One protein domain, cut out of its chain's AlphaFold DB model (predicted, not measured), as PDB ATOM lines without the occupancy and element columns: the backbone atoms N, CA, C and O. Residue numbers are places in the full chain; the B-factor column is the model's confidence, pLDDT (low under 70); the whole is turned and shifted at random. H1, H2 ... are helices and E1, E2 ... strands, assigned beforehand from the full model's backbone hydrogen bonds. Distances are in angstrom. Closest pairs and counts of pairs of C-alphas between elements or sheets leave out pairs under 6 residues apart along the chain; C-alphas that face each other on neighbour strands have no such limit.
ATOM      1  N   ALA A  97     298.471 244.303 260.745       92.94
ATOM      2  CA  ALA A  97     297.235 245.046 260.487       92.94
ATOM      3  C   ALA A  97     296.005 244.462 261.213       92.94
ATOM      4  O   ALA A  97     295.053 245.188 261.480       92.94
ATOM      5  N   GLY A  98     296.026 243.165 261.544       91.94
ATOM      6  CA  GLY A  98     294.910 242.460 262.179       91.94
ATOM      7  C   GLY A  98     294.998 242.352 263.701       91.94
ATOM      8  O   GLY A  98     294.092 241.787 264.312       91.94
ATOM      9  N   ILE A  99     296.070 242.843 264.329       91.75
ATOM     10  CA  ILE A  99     296.234 242.736 265.781       91.75
ATOM     11  C   ILE A  99     295.849 244.024 266.507       91.75
ATOM     12  O   ILE A  99     296.095 245.143 266.054       91.75
ATOM     13  N   VAL A 100     295.301 243.849 267.706       93.81
ATOM     14  CA  VAL A 100     295.105 244.938 268.661       93.81
ATOM     15  C   VAL A 100     296.393 245.127 269.455       93.81
ATOM     16  O   VAL A 100     296.865 244.198 270.113       93.81
ATOM     17  N   ILE A 101     296.950 246.336 269.411       94.31
ATOM     18  CA  ILE A 101     298.155 246.685 270.164       94.31
ATOM     19  C   ILE A 101     297.809 246.800 271.648       94.31
ATOM     20  O   ILE A 101     296.986 247.625 272.044       94.31
ATOM     21  N   LYS A 102     298.451 245.970 272.475       94.06
ATOM     22  CA  LYS A 102     298.308 245.999 273.932       94.06
ATOM     23  C   LYS A 102     299.460 246.778 274.556       94.06
ATOM     24  O   LYS A 102     300.619 246.547 274.224       94.06
ATOM     25  N   LYS A 103     299.124 247.673 275.483       95.06
ATOM     26  CA  LYS A 103     300.084 248.492 276.230       95.06
ATOM     27  C   LYS A 103     301.077 247.598 276.991       95.06
ATOM     28  O   LYS A 103     300.652 246.631 277.617       95.06
ATOM     29  N   GLY A 104     302.367 247.918 276.931       93.38
ATOM     30  CA  GLY A 104     303.444 247.247 277.663       93.38
ATOM     31  C   GLY A 104     303.809 245.841 277.184       93.38
ATOM     32  O   GLY A 104     304.653 245.197 277.801       93.38
ATOM     33  N   VAL A 105     303.191 245.340 276.109       92.75
ATOM     34  CA  VAL A 105     303.434 243.982 275.605       92.75
ATOM     35  C   VAL A 105     304.361 244.038 274.401       92.75
ATOM     36  O   VAL A 105     304.123 244.789 273.462       92.75
ATOM     37  N   GLU A 106     305.395 243.205 274.413       93.94
ATOM     38  CA  GLU A 106     306.247 242.966 273.254       93.94
ATOM     39  C   GLU A 106     305.712 241.789 272.426       93.94
ATOM     40  O   GLU A 106     305.276 240.778 272.976       93.94
ATOM     41  N   TYR A 107     305.738 241.909 271.098       90.94
ATOM     42  CA  TYR A 107     305.213 240.876 270.205       90.94
ATOM     43  C   TYR A 107     305.915 240.855 268.843       90.94
ATOM     44  O   TYR A 107     306.393 241.874 268.344       90.94
ATOM     45  N   ILE A 108     305.973 239.666 268.241       92.81
ATOM     46  CA  ILE A 108     306.491 239.433 266.888       92.81
ATOM     47  C   ILE A 108     305.306 239.315 265.937       92.81
ATOM     48  O   ILE A 108     304.359 238.575 266.200       92.81
ATOM     49  N   VAL A 109     305.362 240.047 264.832       93.38
ATOM     50  CA  VAL A 109     304.273 240.157 263.856       93.38
ATOM     51  C   VAL A 109     304.818 240.163 262.442       93.38
ATOM     52  O   VAL A 109     305.978 240.493 262.198       93.38
ATOM     53  N   LYS A 110     303.947 239.834 261.497       93.06
ATOM     54  CA  LYS A 110     304.214 239.912 260.069       93.06
ATOM     55  C   LYS A 110     303.515 241.135 259.490       93.06
ATOM     56  O   LYS A 110     302.340 241.347 259.763       93.06
ATOM     57  N   THR A 111     304.200 241.940 258.694       92.44
ATOM     58  CA  THR A 111     303.575 243.045 257.954       92.44
ATOM     59  C   THR A 111     302.834 242.524 256.719       92.44
ATOM     60  O   THR A 111     303.070 241.401 256.265       92.44
ATOM     61  N   SER A 112     301.965 243.338 256.119       91.50
ATOM     62  CA  SER A 112     301.305 243.034 254.839       91.50
ATOM     63  C   SER A 112     302.299 242.849 253.689       91.50
ATOM     64  O   SER A 112     302.074 242.016 252.815       91.50
ATOM     65  N   ALA A 113     303.450 243.527 253.733       88.81
ATOM     66  CA  ALA A 113     304.576 243.303 252.821       88.81
ATOM     67  C   ALA A 113     305.353 241.994 253.086       88.81
ATOM     68  O   ALA A 113     306.371 241.733 252.443       88.81
ATOM     69  N   GLY A 114     304.900 241.178 254.040       87.88
ATOM     70  CA  GLY A 114     305.456 239.870 254.351       87.88
ATOM     71  C   GLY A 114     306.639 239.876 255.318       87.88
ATOM     72  O   GLY A 114     307.211 238.812 255.533       87.88
ATOM     73  N   ARG A 115     306.979 241.030 255.908       88.94
ATOM     74  CA  ARG A 115     308.181 241.215 256.735       88.94
ATOM     75  C   ARG A 115     307.926 240.844 258.181       88.94
ATOM     76  O   ARG A 115     306.890 241.227 258.716       88.94
ATOM     77  N   ILE A 116     308.864 240.165 258.831       91.50
ATOM     78  CA  ILE A 116     308.745 239.875 260.266       91.50
ATOM     79  C   ILE A 116     309.398 241.005 261.060       91.50
ATOM     80  O   ILE A 116     310.585 241.284 260.908       91.50
ATOM     81  N   VAL A 117     308.617 241.657 261.917       93.19
ATOM     82  CA  VAL A 117     309.081 242.742 262.787       93.19
ATOM     83  C   VAL A 117     308.721 242.444 264.237       93.19
ATOM     84  O   VAL A 117     307.723 241.784 264.533       93.19
ATOM     85  N   LYS A 118     309.542 242.947 265.155       94.81
ATOM     86  CA  LYS A 118     309.294 242.872 266.596       94.81
ATOM     87  C   LYS A 118     308.855 244.241 267.086       94.81
ATOM     88  O   LYS A 118     309.557 245.222 266.856       94.81
ATOM     89  N   ILE A 119     307.718 244.322 267.760       95.81
ATOM     90  CA  ILE A 119     307.263 245.556 268.401       95.81
ATOM     91  C   ILE A 119     307.704 245.515 269.853       95.81
ATOM     92  O   ILE A 119     307.247 244.657 270.600       95.81
ATOM     93  N   SER A 120     308.604 246.423 270.235       97.00
ATOM     94  CA  SER A 120     309.061 246.539 271.620       97.00
ATOM     95  C   SER A 120     307.926 246.988 272.548       97.00
ATOM     96  O   SER A 120     306.980 247.652 272.117       97.00
ATOM     97  N   ALA A 121     308.045 246.692 273.844       96.81
ATOM     98  CA  ALA A 121     307.089 247.167 274.847       96.81
ATOM     99  C   ALA A 121     306.977 248.706 274.856       96.81
ATOM    100  O   ALA A 121     305.876 249.247 274.939       96.81
ATOM    101  N   HIS A 122     308.103 249.412 274.675       97.25
ATOM    102  CA  HIS A 122     308.118 250.871 274.567       97.25
ATOM    103  C   HIS A 122     307.332 251.363 273.344       97.25
ATOM    104  O   HIS A 122     306.509 252.272 273.455       97.25
ATOM    105  N   ALA A 123     307.535 250.745 272.178       96.94
ATOM    106  CA  ALA A 123     306.768 251.072 270.984       96.94
ATOM    107  C   ALA A 123     305.272 250.794 271.166       96.94
ATOM    108  O   ALA A 123     304.453 251.613 270.746       96.94
ATOM    109  N   ALA A 124     304.911 249.685 271.814       97.25
ATOM    110  CA  ALA A 124     303.523 249.347 272.110       97.25
ATOM    111  C   ALA A 124     302.867 250.391 273.030       97.25
ATOM    112  O   ALA A 124     301.765 250.860 272.740       97.25
ATOM    113  N   ASP A 125     303.560 250.832 274.084       97.25
ATOM    114  CA  ASP A 125     303.090 251.909 274.964       97.25
ATOM    115  C   ASP A 125     302.826 253.203 274.200       97.25
ATOM    116  O   ASP A 125     301.775 253.831 274.357       97.25
ATOM    117  N   GLN A 126     303.774 253.590 273.346       96.75
ATOM    118  CA  GLN A 126     303.661 254.795 272.538       96.75
ATOM    119  C   GLN A 126     302.539 254.695 271.509       96.75
ATOM    120  O   GLN A 126     301.834 255.678 271.285       96.75
ATOM    121  N   ALA A 127     302.339 253.520 270.912       95.75
ATOM    122  CA  ALA A 127     301.255 253.285 269.973       95.75
ATOM    123  C   ALA A 127     299.893 253.479 270.649       95.75
ATOM    124  O   ALA A 127     299.072 254.255 270.158       95.75
ATOM    125  N   VAL A 128     299.684 252.865 271.820       95.75
ATOM    126  CA  VAL A 128     298.436 253.021 272.586       95.75
ATOM    127  C   VAL A 128     298.237 254.472 273.019       95.75
ATOM    128  O   VAL A 128     297.166 255.035 272.792       95.75
ATOM    129  N   ALA A 129     299.263 255.107 273.593       95.31
ATOM    130  CA  ALA A 129     299.179 256.488 274.071       95.31
ATOM    131  C   ALA A 129     298.843 257.485 272.948       95.31
ATOM    132  O   ALA A 129     298.133 258.464 273.175       95.31
ATOM    133  N   ARG A 130     299.329 257.222 271.730       93.50
ATOM    134  CA  ARG A 130     299.135 258.072 270.546       93.50
ATOM    135  C   ARG A 130     297.959 257.633 269.669       93.50
ATOM    136  O   ARG A 130     297.748 258.232 268.622       93.50
ATOM    137  N   LYS A 131     297.190 256.617 270.085       94.12
ATOM    138  CA  LYS A 131     296.077 256.027 269.315       94.12
ATOM    139  C   LYS A 131     296.496 255.548 267.914       94.12
ATOM    140  O   LYS A 131     295.717 255.620 266.968       94.12
ATOM    141  N   ILE A 132     297.727 255.058 267.785       94.56
ATOM    142  CA  ILE A 132     298.265 254.480 266.551       94.56
ATOM    143  C   ILE A 132     297.890 252.998 266.520       94.56
ATOM    144  O   ILE A 132     298.209 252.249 267.443       94.56
ATOM    145  N   THR A 133     297.211 252.568 265.458       94.88
ATOM    146  CA  THR A 133     296.762 251.179 265.295       94.88
ATOM    147  C   THR A 133     297.825 250.304 264.627       94.88
ATOM    148  O   THR A 133     298.744 250.806 263.976       94.88
ATOM    149  N   GLY A 134     297.681 248.979 264.739       95.19
ATOM    150  CA  GLY A 134     298.531 248.025 264.016       95.19
ATOM    151  C   GLY A 134     298.505 248.254 262.506       95.19
ATOM    152  O   GLY A 134     299.551 248.250 261.868       95.19
ATOM    153  N   GLU A 135     297.336 248.570 261.948       94.88
ATOM    154  CA  GLU A 135     297.185 248.931 260.537       94.88
ATOM    155  C   GLU A 135     298.004 250.172 260.153       94.88
ATOM    156  O   GLU A 135     298.687 250.165 259.135       94.88
ATOM    157  N   MET A 136     298.000 251.223 260.977       94.81
ATOM    158  CA  MET A 136     298.780 252.436 260.700       94.81
ATOM    159  C   MET A 136     300.288 252.162 260.701       94.81
ATOM    160  O   MET A 136     301.014 252.668 259.842       94.81
ATOM    161  N   ILE A 137     300.763 251.330 261.636       95.69
ATOM    162  CA  ILE A 137     302.162 250.883 261.672       95.69
ATOM    163  C   ILE A 137     302.470 250.036 260.433       95.69
ATOM    164  O   ILE A 137     303.489 250.251 259.780       95.69
ATOM    165  N   ASP A 138     301.584 249.107 260.076       95.50
ATOM    166  CA  ASP A 138     301.738 248.242 258.910       95.50
ATOM    167  C   ASP A 138     301.822 249.039 257.602       95.50
ATOM    168  O   ASP A 138     302.740 248.839 256.806       95.50
ATOM    169  N   GLN A 139     300.924 250.005 257.405       94.50
ATOM    170  CA  GLN A 139     300.941 250.891 256.245       94.50
ATOM    171  C   GLN A 139     302.217 251.738 256.205       94.50
ATOM    172  O   GLN A 139     302.835 251.861 255.148       94.50
ATOM    173  N   ALA A 140     302.653 252.285 257.344       94.25
ATOM    174  CA  ALA A 140     303.900 253.039 257.417       94.25
ATOM    175  C   ALA A 140     305.118 252.175 257.057       94.25
ATOM    176  O   ALA A 140     306.014 252.639 256.358       94.25
ATOM    177  N   LEU A 141     305.158 250.914 257.485       94.12
ATOM    178  CA  LEU A 141     306.261 249.989 257.211       94.12
ATOM    179  C   LEU A 141     306.264 249.440 255.778       94.12
ATOM    180  O   LEU A 141     307.339 249.216 255.209       94.12
ATOM    181  N   SER A 142     305.083 249.211 255.208       92.62
ATOM    182  CA  SER A 142     304.913 248.599 253.888       92.62
ATOM    183  C   SER A 142     304.948 249.630 252.759       92.62
ATOM    184  O   SER A 142     305.608 249.401 251.746       92.62
ATOM    185  N   ASN A 143     304.301 250.783 252.954       91.81
ATOM    186  CA  ASN A 143     304.096 251.801 251.916       91.81
ATOM    187  C   ASN A 143     304.799 253.132 252.214       91.81
ATOM    188  O   ASN A 143     304.827 254.014 251.356       91.81
ATOM    189  N   GLY A 144     305.346 253.306 253.418       91.50
ATOM    190  CA  GLY A 144     305.961 254.564 253.819       91.50
ATOM    191  C   GLY A 144     307.289 254.865 253.125       91.50
ATOM    192  O   GLY A 144     308.034 253.980 252.691       91.50
ATOM    193  N   THR A 145     307.620 256.154 253.058       92.81
ATOM    194  CA  THR A 145     308.929 256.611 252.604       92.81
ATOM    195  C   THR A 145     309.966 256.341 253.679       92.81
ATOM    196  O   THR A 145     309.819 256.705 254.846       92.81
ATOM    197  N   LYS A 146     311.068 255.737 253.254       93.62
ATOM    198  CA  LYS A 146     312.141 255.295 254.130       93.62
ATOM    199  C   LYS A 146     313.209 256.367 254.296       93.62
ATOM    200  O   LYS A 146     313.654 257.002 253.335       93.62
ATOM    201  N   TYR A 147     313.660 256.527 255.531       93.44
ATOM    202  CA  TYR A 147     314.737 257.427 255.903       93.44
ATOM    203  C   TYR A 147     315.684 256.772 256.906       93.44
ATOM    204  O   TYR A 147     315.345 255.781 257.555       93.44
ATOM    205  N   VAL A 148     316.878 257.332 257.026       94.25
ATOM    206  CA  VAL A 148     317.904 256.921 257.982       94.25
ATOM    207  C   VAL A 148     318.512 258.159 258.630       94.25
ATOM    208  O   VAL A 148     318.622 259.213 257.997       94.25
ATOM    209  N   ASP A 149     318.885 258.044 259.895       93.12
ATOM    210  CA  ASP A 149     319.787 258.995 260.536       93.12
ATOM    211  C   ASP A 149     321.228 258.553 260.265       93.12
ATOM    212  O   ASP A 149     321.613 257.427 260.577       93.12
ATOM    213  N   ILE A 150     322.020 259.430 259.650       89.62
ATOM    214  CA  ILE A 150     323.402 259.128 259.256       89.62
ATOM    215  C   ILE A 150     324.295 258.911 260.485       89.62
ATOM    216  O   ILE A 150     325.234 258.121 260.413       89.62
ATOM    217  N   LEU A 151     324.005 259.574 261.610       90.12
ATOM    218  CA  LEU A 151     324.833 259.497 262.813       90.12
ATOM    219  C   LEU A 151     324.543 258.220 263.606       90.12
ATOM    220  O   LEU A 151     325.435 257.403 263.831       90.12
ATOM    221  N   SER A 152     323.286 258.021 264.010       90.69
ATOM    222  CA  SER A 152     322.895 256.850 264.802       90.69
ATOM    223  C   SER A 152     322.802 255.578 263.950       90.69
ATOM    224  O   SER A 152     323.167 254.487 264.395       90.69
ATOM    225  N   GLY A 153     322.389 255.694 262.686       91.25
ATOM    226  CA  GLY A 153     322.021 254.570 261.825       91.25
ATOM    227  C   GLY A 153     320.613 254.032 262.092       91.25
ATOM    228  O   GLY A 153     320.250 252.986 261.549       91.25
ATOM    229  N   GLU A 154     319.828 254.715 262.928       93.38
ATOM    230  CA  GLU A 154     318.411 254.422 263.121       93.38
ATOM    231  C   GLU A 154     317.636 254.627 261.822       93.38
ATOM    232  O   GLU A 154     317.948 255.498 261.002       93.38
ATOM    233  N   ARG A 155     316.605 253.810 261.632       94.75
ATOM    234  CA  ARG A 155     315.821 253.774 260.400       94.75
ATOM    235  C   ARG A 155     314.405 254.186 260.724       94.75
ATOM    236  O   ARG A 155     313.827 253.660 261.660       94.75
ATOM    237  N   ILE A 156     313.827 255.089 259.950       94.25
ATOM    238  CA  ILE A 156     312.436 255.502 260.141       94.25
ATOM    239  C   ILE A 156     311.669 255.333 258.834       94.25
ATOM    240  O   ILE A 156     312.197 255.622 257.757       94.25
ATOM    241  N   SER A 157     310.440 254.839 258.922       94.38
ATOM    242  CA  SER A 157     309.509 254.778 257.796       94.38
ATOM    243  C   SER A 157     308.349 255.725 258.045       94.38
ATOM    244  O   SER A 157     307.770 255.708 259.130       94.38
ATOM    245  N   TRP A 158     308.025 256.557 257.061       92.56
ATOM    246  CA  TRP A 158     307.016 257.600 257.185       92.56
ATOM    247  C   TRP A 158     305.857 257.354 256.241       92.56
ATOM    248  O   TRP A 158     306.057 257.288 255.028       92.56
ATOM    249  N   LEU A 159     304.640 257.263 256.768       90.94
ATOM    250  CA  LEU A 159     303.454 257.187 255.926       90.94
ATOM    251  C   LEU A 159     303.127 258.570 255.346       90.94
ATOM    252  O   LEU A 159     302.343 259.341 255.903       90.94
ATOM    253  N   ASP A 160     303.778 258.888 254.233       82.50
ATOM    254  CA  ASP A 160     303.529 260.105 253.470       82.50
ATOM    255  C   ASP A 160     302.199 259.986 252.707       82.50
ATOM    256  O   ASP A 160     301.832 258.920 252.219       82.50
ATOM    257  N   GLY A 161     301.455 261.088 252.593       81.62
ATOM    258  CA  GLY A 161     300.206 261.130 251.817       81.62
ATOM    259  C   GLY A 161     298.953 260.602 252.527       81.62
ATOM    260  O   GLY A 161     297.859 260.774 251.996       81.62
ATOM    261  N   ALA A 162     299.071 260.042 253.736       83.81
ATOM    262  CA  ALA A 162     297.908 259.712 254.557       83.81
ATOM    263  C   ALA A 162     297.202 260.976 255.108       83.81
ATOM    264  O   ALA A 162     297.851 262.023 255.296       83.81
ATOM    265  N   PRO A 163     295.887 260.884 255.406       85.50
ATOM    266  CA  PRO A 163     295.152 261.886 256.171       85.50
ATOM    267  C   PRO A 163     295.900 262.299 257.441       85.50
ATOM    268  O   PRO A 163     296.610 261.499 258.045       85.50
ATOM    269  N   MET A 164     295.743 263.554 257.871       80.81
ATOM    270  CA  MET A 164     296.535 264.127 258.971       80.81
ATOM    271  C   MET A 164     296.449 263.321 260.280       80.81
ATOM    272  O   MET A 164     297.426 263.253 261.015       80.81
ATOM    273  N   ASN A 165     295.304 262.692 260.544       82.62
ATOM    274  CA  ASN A 165     295.043 261.831 261.701       82.62
ATOM    275  C   ASN A 165     295.610 260.405 261.570       82.62
ATOM    276  O   ASN A 165     295.554 259.646 262.531       82.62
ATOM    277  N   GLN A 166     296.117 260.030 260.395       85.00
ATOM    278  CA  GLN A 166     296.668 258.706 260.100       85.00
ATOM    279  C   GLN A 166     298.177 258.742 259.808       85.00
ATOM    280  O   GLN A 166     298.806 257.696 259.636       85.00
ATOM    281  N   ARG A 167     298.789 259.934 259.776       89.06
ATOM    282  CA  ARG A 167     300.228 260.084 259.542       89.06
ATOM    283  C   ARG A 167     301.026 259.490 260.692       89.06
ATOM    284  O   ARG A 167     301.068 260.029 261.796       89.06
ATOM    285  N   THR A 168     301.693 258.389 260.380       93.25
ATOM    286  CA  THR A 168     302.469 257.608 261.335       93.25
ATOM    287  C   THR A 168     303.897 257.492 260.844       93.25
ATOM    288  O   THR A 168     304.136 257.197 259.670       93.25
ATOM    289  N   ALA A 169     304.845 257.704 261.750       94.69
ATOM    290  CA  ALA A 169     306.243 257.391 261.518       94.69
ATOM    291  C   ALA A 169     306.677 256.262 262.454       94.69
ATOM    292  O   ALA A 169     306.403 256.299 263.651       94.69
ATOM    293  N   VAL A 170     307.353 255.254 261.915       95.62
ATOM    294  CA  VAL A 170     307.783 254.065 262.659       95.62
ATOM    295  C   VAL A 170     309.301 254.036 262.690       95.62
ATOM    296  O   VAL A 170     309.930 253.976 261.633       95.62
ATOM    297  N   LEU A 171     309.883 254.105 263.887       95.50
ATOM    298  CA  LEU A 171     311.324 254.054 264.112       95.50
ATOM    299  C   LEU A 171     311.759 252.617 264.395       95.50
ATOM    300  O   LEU A 171     311.188 251.937 265.244       95.50
ATOM    301  N   LEU A 172     312.805 252.182 263.706       95.94
ATOM    302  CA  LEU A 172     313.458 250.903 263.890       95.94
ATOM    303  C   LEU A 172     314.888 251.115 264.372       95.94
ATOM    304  O   LEU A 172     315.624 251.970 263.861       95.94
ATOM    305  N   ASN A 173     315.294 250.248 265.292       94.75
ATOM    306  CA  ASN A 173     316.655 250.208 265.792       94.75
ATOM    307  C   ASN A 173     317.653 249.947 264.661       94.75
ATOM    308  O   ASN A 173     317.381 249.211 263.698       94.75
ATOM    309  N   LYS A 174     318.843 250.549 264.786       91.44
ATOM    310  CA  LYS A 174     319.919 250.415 263.801       91.44
ATOM    311  C   LYS A 174     320.122 248.949 263.463       91.44
ATOM    312  O   LYS A 174     320.373 248.128 264.335       91.44
ATOM    313  N   ASN A 175     320.087 248.639 262.172       88.12
ATOM    314  CA  ASN A 175     320.400 247.310 261.667       88.12
ATOM    315  C   ASN A 175     319.518 246.157 262.199       88.12
ATOM    316  O   ASN A 175     319.924 245.007 262.055       88.12
ATOM    317  N   THR A 176     318.334 246.430 262.752       91.69
ATOM    318  CA  THR A 176     317.418 245.399 263.273       91.69
ATOM    319  C   THR A 176     315.978 245.685 262.873       91.69
ATOM    320  O   THR A 176     315.622 246.841 262.645       91.69
ATOM    321  N   ASP A 177     315.128 244.663 262.845       92.56
ATOM    322  CA  ASP A 177     313.696 244.823 262.553       92.56
ATOM    323  C   ASP A 177     312.852 244.950 263.830       92.56
ATOM    324  O   ASP A 177     311.691 244.542 263.892       92.56
ATOM    325  N   VAL A 178     313.467 245.523 264.867       95.62
ATOM    326  CA  VAL A 178     312.809 245.878 266.120       95.62
ATOM    327  C   VAL A 178     312.327 247.316 266.015       95.62
ATOM    328  O   VAL A 178     313.121 248.231 265.782       95.62
ATOM    329  N   ILE A 179     311.026 247.501 266.195       96.06
ATOM    330  CA  ILE A 179     310.385 248.806 266.274       96.06
ATOM    331  C   ILE A 179     310.645 249.358 267.670       96.06
ATOM    332  O   ILE A 179     310.186 248.805 268.675       96.06
ATOM    333  N   ASP A 180     311.407 250.441 267.712       96.00
ATOM    334  CA  ASP A 180     311.804 251.111 268.943       96.00
ATOM    335  C   ASP A 180     310.698 252.046 269.430       96.00
ATOM    336  O   ASP A 180     310.267 251.987 270.577       96.00
ATOM    337  N   THR A 181     310.149 252.855 268.522       95.56
ATOM    338  CA  THR A 181     309.064 253.781 268.846       95.56
ATOM    339  C   THR A 181     308.237 254.144 267.615       95.56
ATOM    340  O   THR A 181     308.641 253.923 266.472       95.56
ATOM    341  N   VAL A 182     307.057 254.718 267.847       95.12
ATOM    342  CA  VAL A 182     306.125 255.161 266.800       95.12
ATOM    343  C   VAL A 182     305.654 256.579 267.073       95.12
ATOM    344  O   VAL A 182     305.327 256.903 268.207       95.12
ATOM    345  N   TYR A 183     305.584 257.435 266.063       92.56
ATOM    346  CA  TYR A 183     305.191 258.834 266.208       92.56
ATOM    347  C   TYR A 183     303.905 259.127 265.429       92.56
ATOM    348  O   TYR A 183     303.797 258.766 264.259       92.56
ATOM    349  N   ASP A 184     302.973 259.849 266.062       88.06
ATOM    350  CA  ASP A 184     302.035 260.731 265.355       88.06
ATOM    351  C   ASP A 184     302.914 261.827 264.781       88.06
ATOM    352  O   ASP A 184     303.549 262.568 265.543       88.06
ATOM    353  N   GLN A 185     303.044 261.880 263.459       74.94
ATOM    354  CA  GLN A 185     303.945 262.856 262.886       74.94
ATOM    355  C   GLN A 185     303.353 263.562 261.681       74.94
ATOM    356  O   GLN A 185     303.355 263.079 260.550       74.94
ATOM    357  N   LYS A 186     302.892 264.779 261.969       68.12
ATOM    358  CA  LYS A 186     302.325 265.722 261.008       68.12
ATOM    359  C   LYS A 186     303.366 266.198 259.993       68.12
ATOM    360  O   LYS A 186     303.009 266.290 258.820       68.12
ATOM    361  N   ASP A 187     304.628 266.369 260.416       65.00
ATOM    362  CA  ASP A 187     305.712 266.920 259.587       65.00
ATOM    363  C   ASP A 187     307.076 266.232 259.762       65.00
ATOM    364  O   ASP A 187     307.487 265.835 260.862       65.00
ATOM    365  N   LYS A 188     307.815 266.155 258.649       66.69
ATOM    366  CA  LYS A 188     309.143 265.544 258.556       66.69
ATOM    367  C   LYS A 188     310.206 266.347 259.316       66.69
ATOM    368  O   LYS A 188     310.408 267.527 259.051       66.69
ATOM    369  N   LYS A 189     310.965 265.694 260.207       70.44
ATOM    370  CA  LYS A 189     312.126 266.317 260.881       70.44
ATOM    371  C   LYS A 189     313.335 266.405 259.936       70.44
ATOM    372  O   LYS A 189     313.617 265.455 259.209       70.44
ATOM    373  N   LEU A 190     314.090 267.505 260.016       70.06
ATOM    374  CA  LEU A 190     315.265 267.782 259.168       70.06
ATOM    375  C   LEU A 190     316.431 266.791 259.340       70.06
ATOM    376  O   LEU A 190     317.257 266.678 258.443       70.06
ATOM    377  N   LYS A 191     316.492 266.040 260.450       87.19
ATOM    378  CA  LYS A 191     317.595 265.100 260.733       87.19
ATOM    379  C   LYS A 191     317.595 263.818 259.882       87.19
ATOM    380  O   LYS A 191     318.527 263.027 259.973       87.19
ATOM    381  N   TRP A 192     316.545 263.580 259.097       90.69
ATOM    382  CA  TRP A 192     316.324 262.310 258.403       90.69
ATOM    383  C   TRP A 192     316.678 262.383 256.917       90.69
ATOM    384  O   TRP A 192     316.069 263.136 256.146       90.69
ATOM    385  N   PHE A 193     317.595 261.520 256.491       91.94
ATOM    386  CA  PHE A 193     318.044 261.421 255.105       91.94
ATOM    387  C   PHE A 193     317.292 260.318 254.378       91.94
ATOM    388  O   PHE A 193     317.101 259.228 254.913       91.94
ATOM    389  N   LYS A 194     316.817 260.605 253.159       92.38
ATOM    390  CA  LYS A 194     316.040 259.631 252.381       92.38
ATOM    391  C   LYS A 194     316.912 258.418 252.081       92.38
ATOM    392  O   LYS A 194     318.071 258.565 251.711       92.38
ATOM    393  N   SER A 195     316.351 257.231 252.265       90.88
ATOM    394  CA  SER A 195     317.072 255.968 252.144       90.88
ATOM    395  C   SER A 195     316.171 254.902 251.524       90.88
ATOM    396  O   SER A 195     314.956 255.048 251.467       90.88
TER     397      SER A 195
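Overview. This is residues 97 to 195 of the 204 residues of an uncharacterized protein of Lysinibacillus macroides (UniProt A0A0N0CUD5). Picture one strongly twisted sheet of six strands that curls round the helix H2, while a second helix, H1, packs on the opposite face, mostly at E6. The sheet joins a hairpin, E1 and E2, to a four-strand meander, E3 to E6, through the parallel pair E2 and E6. The printed part has 99 residues, and along it come E1, E2, H1, H2, E3, E4, E5 and E6; across the mixed sheet the order is E1, E2, E6, E5, E4, E3. The class is mixed, helices and strands, with under half of the residues in named elements. The whole is compact and rounded, with a radius of gyration of the C-alphas of 12.2 A and spans of 31 by 29 by 25 A.

Arrangement. Start at E1, residues 107 to 110, an edge strand, which forms a hairpin with E2, residues 116 to 119; look for N 109 and O 117, 2.9 A apart. Next comes H1, residues 121 to 129, and then H2, residues 134 to 143; in both, every O i to N i+4 pair is within hydrogen-bond range. E3, residues 145 to 148, the other edge strand, opens the meander, each strand the antiparallel neighbour of the one before, with E4, residues 155 to 158, E5, residues 168 to 172, and E6, residues 178 to 184. Check N 147 and O 156 at 2.8 A, N 172 and O 155 at 2.7 A, and N 183 and O 169 at 2.8 A. E6 is staggered: its residues 178 to 179 pair with E2, parallel, where N 179 and O 118 are 2.8 A apart, and its residues 179 to 184 pair with E5. H1 is on the sheet at a height of 5.3 A; the closest C-alphas of H1 and E6 are those of Ala 123 and Thr 181, 4.1 A. H2 is on the opposite face; its closest C-alphas to E4 are those of Ala 140 and Trp 158, 5.5 A.

Along the chain. Find C-alpha 107 at (305.213, 240.876, 270.205), where E1 begins. H1 measures 12.2 A from first to last C-alpha, and H2 runs 13.8 A from C-alpha 134 at (298.531, 248.025, 264.016). E5 spans 13.1 A, and E6 spans 18.4 A to C-alpha 184 at (302.035, 260.731, 265.355).

Size, cuts and confidence. The two C-alphas farthest apart are those of Gly 98 and Leu 151, 34.4 A. The printed part has no cut, and no link is long. Near its end, residues 193 to 194 pair antiparallel with residues 147 to 148 of E3. Mean pLDDT of the printed part is 91.2, and residues 186 to 188 are under 70 in this model.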